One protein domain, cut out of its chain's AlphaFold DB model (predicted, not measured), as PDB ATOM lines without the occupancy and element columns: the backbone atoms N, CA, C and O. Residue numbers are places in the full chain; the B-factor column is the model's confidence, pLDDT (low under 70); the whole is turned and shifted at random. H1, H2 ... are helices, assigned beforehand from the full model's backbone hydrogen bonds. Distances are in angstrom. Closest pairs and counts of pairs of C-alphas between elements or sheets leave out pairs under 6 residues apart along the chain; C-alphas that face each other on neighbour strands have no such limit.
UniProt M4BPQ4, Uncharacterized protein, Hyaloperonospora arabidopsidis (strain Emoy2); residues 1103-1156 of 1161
ATOM      1  N   ASN A1103      27.488   7.564  44.686       49.09
ATOM      2  CA  ASN A1103      26.751   7.875  45.915       49.09
ATOM      3  C   ASN A1103      25.222   7.862  45.700       49.09
ATOM      4  O   ASN A1103      24.523   8.800  46.094       49.09
ATOM      5  N   ALA A1104      24.691   6.784  45.110       49.03
ATOM      6  CA  ALA A1104      23.268   6.594  44.785       49.03
ATOM      7  C   ALA A1104      22.301   6.885  45.958       49.03
ATOM      8  O   ALA A1104      21.163   7.315  45.751       49.03
ATOM      9  N   THR A1105      22.766   6.720  47.200       52.50
ATOM     10  CA  THR A1105      22.067   7.069  48.448       52.50
ATOM     11  C   THR A1105      21.610   8.531  48.520       52.50
ATOM     12  O   THR A1105      20.564   8.797  49.098       52.50
ATOM     13  N   VAL A1106      22.357   9.472  47.925       56.00
ATOM     14  CA  VAL A1106      22.035  10.918  47.922       56.00
ATOM     15  C   VAL A1106      21.018  11.271  46.829       56.00
ATOM     16  O   VAL A1106      20.238  12.206  46.973       56.00
ATOM     17  N   PHE A1107      20.997  10.508  45.736       58.03
ATOM     18  CA  PHE A1107      20.015  10.665  44.661       58.03
ATOM     19  C   PHE A1107      18.645  10.097  45.075       58.03
ATOM     20  O   PHE A1107      17.610  10.699  44.793       58.03
ATOM     21  N   SER A1108      18.653   8.979  45.809       57.53
ATOM     22  CA  SER A1108      17.455   8.243  46.248       57.53
ATOM     23  C   SER A1108      16.558   9.003  47.238       57.53
ATOM     24  O   SER A1108      15.413   8.604  47.433       57.53
ATOM     25  N   SER A1109      17.059  10.066  47.879       65.75
ATOM     26  CA  SER A1109      16.284  10.921  48.791       65.75
ATOM     27  C   SER A1109      15.646  12.136  48.110       65.75
ATOM     28  O   SER A1109      14.702  12.696  48.660       65.75
ATOM     29  N   LEU A1110      16.134  12.540  46.931       71.94
ATOM     30  CA  LEU A1110      15.652  13.717  46.188       71.94
ATOM     31  C   LEU A1110      14.774  13.343  44.986       71.94
ATOM     32  O   LEU A1110      13.900  14.109  44.589       71.94
ATOM     33  N   LEU A1111      15.000  12.167  44.394       80.31
ATOM     34  CA  LEU A1111      14.267  11.673  43.231       80.31
ATOM     35  C   LEU A1111      13.787  10.243  43.457       80.31
ATOM     36  O   LEU A1111      14.509   9.399  43.987       80.31
ATOM     37  N   SER A1112      12.580   9.933  42.973       85.44
ATOM     38  CA  SER A1112      12.131   8.539  42.934       85.44
ATOM     39  C   SER A1112      13.051   7.711  42.016       85.44
ATOM     40  O   SER A1112      13.415   8.202  40.941       85.44
ATOM     41  N   PRO A1113      13.374   6.445  42.347       80.75
ATOM     42  CA  PRO A1113      14.251   5.616  41.511       80.75
ATOM     43  C   PRO A1113      13.772   5.455  40.060       80.75
ATOM     44  O   PRO A1113      14.584   5.344  39.149       80.75
ATOM     45  N   ARG A1114      12.453   5.504  39.818       84.62
ATOM     46  CA  ARG A1114      11.884   5.482  38.457       84.62
ATOM     47  C   ARG A1114      12.240   6.736  37.658       84.62
ATOM     48  O   ARG A1114      12.594   6.624  36.491       84.62
ATOM     49  N   LEU A1115      12.157   7.910  38.286       84.94
ATOM     50  CA  LEU A1115      12.502   9.183  37.652       84.94
ATOM     51  C   LEU A1115      14.020   9.324  37.475       84.94
ATOM     52  O   LEU A1115      14.458   9.796  36.433       84.94
ATOM     53  N   LEU A1116      14.821   8.853  38.435       84.38
ATOM     54  CA  LEU A1116      16.280   8.814  38.302       84.38
ATOM     55  C   LEU A1116      16.718   7.939  37.116       84.38
ATOM     56  O   LEU A1116      17.512   8.391  36.296       84.38
ATOM     57  N   ASN A1117      16.155   6.734  36.975       84.81
ATOM     58  CA  ASN A1117      16.448   5.854  35.839       84.81
ATOM     59  C   ASN A1117      16.035   6.487  34.500       84.81
ATOM     60  O   ASN A1117      16.823   6.479  33.563       84.81
ATOM     61  N   TYR A1118      14.844   7.094  34.425       88.12
ATOM     62  CA  TYR A1118      14.377   7.806  33.227       88.12
ATOM     63  C   TYR A1118      15.296   8.980  32.840       88.12
ATOM     64  O   TYR A1118      15.557   9.214  31.660       88.12
ATOM     65  N   LEU A1119      15.824   9.712  33.827       87.06
ATOM     66  CA  LEU A1119      16.798  10.774  33.577       87.06
ATOM     67  C   LEU A1119      18.128  10.212  33.055       87.06
ATOM     68  O   LEU A1119      18.656  10.757  32.094       87.06
ATOM     69  N   LEU A1120      18.630   9.111  33.621       86.25
ATOM     70  CA  LEU A1120      19.851   8.434  33.155       86.25
ATOM     71  C   LEU A1120      19.707   7.793  31.759       86.25
ATOM     72  O   LEU A1120      20.706   7.617  31.067       86.25
ATOM     73  N   GLU A1121      18.487   7.453  31.333       88.19
ATOM     74  CA  GLU A1121      18.198   6.892  30.004       88.19
ATOM     75  C   GLU A1121      18.130   7.964  28.898       88.19
ATOM     76  O   GLU A1121      18.476   7.694  27.747       88.19
ATOM     77  N   HIS A1122      17.702   9.189  29.223       85.62
ATOM     78  CA  HIS A1122      17.444  10.241  28.226       85.62
ATOM     79  C   HIS A1122      18.363  11.465  28.295       85.62
ATOM     80  O   HIS A1122      18.415  12.231  27.330       85.62
ATOM     81  N   TYR A1123      19.090  11.656  29.394       85.94
ATOM     82  CA  TYR A1123      20.001  12.778  29.607       85.94
ATOM     83  C   TYR A1123      21.409  12.262  29.898       85.94
ATOM     84  O   TYR A1123      21.598  11.215  30.512       85.94
ATOM     85  N   ASN A1124      22.425  13.009  29.468       85.62
ATOM     86  CA  ASN A1124      23.807  12.652  29.776       85.62
ATOM     87  C   ASN A1124      24.160  12.970  31.240       85.62
ATOM     88  O   ASN A1124      23.520  13.793  31.894       85.62
ATOM     89  N   GLU A1125      25.226  12.346  31.739       83.25
ATOM     90  CA  GLU A1125      25.647  12.430  33.143       83.25
ATOM     91  C   GLU A1125      25.756  13.871  33.680       83.25
ATOM     92  O   GLU A1125      25.312  14.142  34.793       83.25
ATOM     93  N   SER A1126      26.274  14.833  32.902       82.81
ATOM     94  CA  SER A1126      26.396  16.219  33.382       82.81
ATOM     95  C   SER A1126      25.059  16.965  33.415       82.81
ATOM     96  O   SER A1126      24.865  17.823  34.275       82.81
ATOM     97  N   GLN A1127      24.102  16.608  32.553       85.56
ATOM     98  CA  GLN A1127      22.718  17.082  32.644       85.56
ATOM     99  C   GLN A1127      22.006  16.488  33.869       85.56
ATOM    100  O   GLN A1127      21.357  17.229  34.603       85.56
ATOM    101  N   VAL A1128      22.161  15.185  34.139       85.69
ATOM    102  CA  VAL A1128      21.563  14.528  35.319       85.69
ATOM    103  C   VAL A1128      22.151  15.095  36.615       85.69
ATOM    104  O   VAL A1128      21.399  15.469  37.518       85.69
ATOM    105  N   GLN A1129      23.476  15.263  36.687       80.69
ATOM    106  CA  GLN A1129      24.144  15.934  37.807       80.69
ATOM    107  C   GLN A1129      23.681  17.386  37.981       80.69
ATOM    108  O   GLN A1129      23.498  17.817  39.117       80.69
ATOM    109  N   ALA A1130      23.447  18.138  36.898       82.75
ATOM    110  CA  ALA A1130      22.922  19.503  36.982       82.75
ATOM    111  C   ALA A1130      21.475  19.542  37.504       82.75
ATOM    112  O   ALA A1130      21.175  20.335  38.394       82.75
ATOM    113  N   ILE A1131      20.595  18.659  37.013       84.31
ATOM    114  CA  ILE A1131      19.201  18.542  37.476       84.31
ATOM    115  C   ILE A1131      19.163  18.212  38.975       84.31
ATOM    116  O   ILE A1131      18.510  18.911  39.745       84.31
ATOM    117  N   VAL A1132      19.918  17.200  39.413       80.81
ATOM    118  CA  VAL A1132      20.012  16.812  40.834       80.81
ATOM    119  C   VAL A1132      20.733  17.874  41.668       80.81
ATOM    120  O   VAL A1132      20.451  18.030  42.856       80.81
ATOM    121  N   GLY A1133      21.656  18.619  41.060       78.56
ATOM    122  CA  GLY A1133      22.315  19.771  41.659       78.56
ATOM    123  C   GLY A1133      21.316  20.860  42.037       78.56
ATOM    124  O   GLY A1133      21.355  21.316  43.171       78.56
ATOM    125  N   CYS A1134      20.401  21.215  41.128       81.50
ATOM    126  CA  CYS A1134      19.358  22.226  41.337       81.50
ATOM    127  C   CYS A1134      18.233  21.808  42.301       81.50
ATOM    128  O   CYS A1134      17.495  22.667  42.768       81.50
ATOM    129  N   LEU A1135      18.073  20.510  42.582       80.94
ATOM    130  CA  LEU A1135      17.006  19.975  43.440       80.94
ATOM    131  C   LEU A1135      17.348  19.970  44.941       80.94
ATOM    132  O   LEU A1135      16.625  19.361  45.726       80.94
ATOM    133  N   ARG A1136      18.448  20.606  45.369       71.75
ATOM    134  CA  ARG A1136      18.855  20.627  46.783       71.75
ATOM    135  C   ARG A1136      18.321  21.873  47.479       71.75
ATOM    136  O   ARG A1136      18.407  22.981  46.967       71.75
ATOM    137  N   GLU A1137      17.834  21.692  48.699       57.03
ATOM    138  CA  GLU A1137      17.095  22.709  49.466       57.03
ATOM    139  C   GLU A1137      17.895  23.998  49.743       57.03
ATOM    140  O   GLU A1137      17.309  25.061  49.926       57.03
ATOM    141  N   SER A1138      19.231  23.930  49.726       59.09
ATOM    142  CA  SER A1138      20.140  25.074  49.894       59.09
ATOM    143  C   SER A1138      20.804  25.564  48.599       59.09
ATOM    144  O   SER A1138      21.555  26.541  48.623       59.09
ATOM    145  N   SER A1139      20.589  24.903  47.455       58.44
ATOM    146  CA  SER A1139      21.420  25.121  46.269       58.44
ATOM    147  C   SER A1139      20.905  26.236  45.363       58.44
ATOM    148  O   SER A1139      19.990  26.056  44.560       58.44
ATOM    149  N   ARG A1140      21.597  27.372  45.396       72.81
ATOM    150  CA  ARG A1140      21.592  28.338  44.293       72.81
ATOM    151  C   ARG A1140      22.666  27.888  43.307       72.81
ATOM    152  O   ARG A1140      23.831  27.821  43.684       72.81
ATOM    153  N   VAL A1141      22.287  27.529  42.080       76.44
ATOM    154  CA  VAL A1141      23.179  26.852  41.118       76.44
ATOM    155  C   VAL A1141      23.299  27.653  39.824       76.44
ATOM    156  O   VAL A1141      22.301  28.104  39.269       76.44
ATOM    157  N   ILE A1142      24.523  27.777  39.306       81.62
ATOM    158  CA  ILE A1142      24.782  28.230  37.936       81.62
ATOM    159  C   ILE A1142      25.001  26.985  37.074       81.62
ATOM    160  O   ILE A1142      26.044  26.339  37.154       81.62
ATOM    161  N   VAL A1143      24.018  26.646  36.238       84.44
ATOM    162  CA  VAL A1143      24.145  25.571  35.244       84.44
ATOM    163  C   VAL A1143      24.705  26.162  33.951       84.44
ATOM    164  O   VAL A1143      23.998  26.831  33.198       84.44
ATOM    165  N   GLN A1144      25.992  25.933  33.686       84.56
ATOM    166  CA  GLN A1144      26.636  26.407  32.462       84.56
ATOM    167  C   GLN A1144      26.387  25.430  31.304       84.56
ATOM    168  O   GLN A1144      26.903  24.315  31.304       84.56
ATOM    169  N   GLY A1145      25.636  25.866  30.288       85.31
ATOM    170  CA  GLY A1145      25.390  25.102  29.060       85.31
ATOM    171  C   GLY A1145      26.142  25.660  27.843       85.31
ATOM    172  O   GLY A1145      25.660  26.614  27.231       85.31
ATOM    173  N   PRO A1146      27.293  25.084  27.445       83.88
ATOM    174  CA  PRO A1146      27.933  25.391  26.167       83.88
ATOM    175  C   PRO A1146      27.048  25.060  24.953       83.88
ATOM    176  O   PRO A1146      26.076  24.303  25.024       83.88
ATOM    177  N   VAL A1147      27.397  25.624  23.794       76.12
ATOM    178  CA  VAL A1147      26.617  25.456  22.559       76.12
ATOM    179  C   VAL A1147      26.535  23.970  22.170       76.12
ATOM    180  O   VAL A1147      27.558  23.302  22.050       76.12
ATOM    181  N   ARG A1148      25.309  23.483  21.914       61.03
ATOM    182  CA  ARG A1148      24.914  22.077  21.650       61.03
ATOM    183  C   ARG A1148      24.800  21.135  22.861       61.03
ATOM    184  O   ARG A1148      24.306  20.028  22.669       61.03
ATOM    185  N   CYS A1149      25.103  21.553  24.093       58.88
ATOM    186  CA  CYS A1149      24.997  20.690  25.289       58.88
ATOM    187  C   CYS A1149      23.564  20.266  25.697       58.88
ATOM    188  O   CYS A1149      23.393  19.650  26.745       58.88
ATOM    189  N   ALA A1150      22.546  20.553  24.879       56.47
ATOM    190  CA  ALA A1150      21.149  20.145  25.065       56.47
ATOM    191  C   ALA A1150      20.562  19.358  23.868       56.47
ATOM    192  O   ALA A1150      19.355  19.158  23.809       56.47
ATOM    193  N   LEU A1151      21.382  18.952  22.883       42.53
ATOM    194  CA  LEU A1151      20.914  18.330  21.625       42.53
ATOM    195  C   LEU A1151      21.598  16.994  21.272       42.53
ATOM    196  O   LEU A1151      21.495  16.531  20.138       42.53
ATOM    197  N   LEU A1152      22.292  16.370  22.225       42.31
ATOM    198  CA  LEU A1152      22.838  15.021  22.067       42.31
ATOM    199  C   LEU A1152      21.900  14.007  22.728       42.31
ATOM    200  O   LEU A1152      22.035  13.712  23.913       42.31
ATOM    201  N   PHE A1153      20.951  13.497  21.941       39.75
ATOM    202  CA  PHE A1153      20.236  12.261  22.263       39.75
ATOM    203  C   PHE A1153      21.224  11.078  22.278       39.75
ATOM    204  O   PHE A1153      22.152  11.072  21.463       39.75
ATOM    205  N   PRO A1154      21.017  10.053  23.124       41.56
ATOM    206  CA  PRO A1154      21.810   8.826  23.093       41.56
ATOM    207  C   PRO A1154      21.431   7.963  21.875       41.56
ATOM    208  O   PRO A1154      20.634   7.034  21.963       41.56
ATOM    209  N   SER A1155      21.996   8.276  20.707       37.91
ATOM    210  CA  SER A1155      21.798   7.513  19.468       37.91
ATOM    211  C   SER A1155      22.856   6.417  19.272       37.91
ATOM    212  O   SER A1155      23.451   6.320  18.200       37.91
ATOM    213  N   GLU A1156      23.086   5.595  20.298       37.91
ATOM    214  CA  GLU A1156      23.899   4.371  20.214       37.91
ATOM    215  C   GLU A1156      23.097   3.148  20.677       37.91
ATOM    216  O   GLU A1156      23.405   2.507  21.675       37.91
TER     217      GLU A1156
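AT A GLANCE: This is residues 1103 to 1156 of the 1161 residues of an uncharacterized protein of Hyaloperonospora arabidopsidis (strain Emoy2) (UniProt M4BPQ4). Two helices, H2 and H3, make a V joined by a tight turn, with tiny H1 at its open end. A long tail, residues 1135 to 1156, swings loosely round the outside of H3 and past the turn. The printed part has 54 residues, in order H1, H2, H3, with no named strand; it is all helix by class, though only 24 residues are in named elements. It is only just compact, close to loose: radius of gyration of the C-alphas 12.0 A, spans 29 by 25 by 15 A.

IN THESE COORDINATES: H1 is residues 1104 to 1107, beginning at C-alpha (23.268, 6.594, 44.785). H2, residues 1113 to 1122, measures 14.4 A. H3, residues 1125 to 1134, measures 14.2 A and ends at C-alpha (19.358, 22.226, 41.337).

HOW THE PARTS SIT: H1 is close to but not clearly touching H2, the closest C-alphas, Phe 1107 and Leu 1116, being 7.6 A apart. H1 and H3 are likewise close but not clearly touching, closest at C-alphas Phe 1107 and Val 1132, 7.2 A. H2 and H3 are close but not clearly touching, closest at C-alphas Leu 1119 and Val 1128, 6.3 A, at a steep tilt of 46 degrees, opposite ways. Every O i to N i+4 pair is within hydrogen-bond range in H2 and H3; H1 is too short for such a pair.

THE WHOLE: The C-alphas of Ser 1138 and Glu 1156, farthest apart, are 36.4 A apart. The printed part has no cut, and both links are tight. Mean pLDDT of the printed part is 71.6; residues 1103 to 1109, 1137 to 1139 and 1148 to 1156 are under 70.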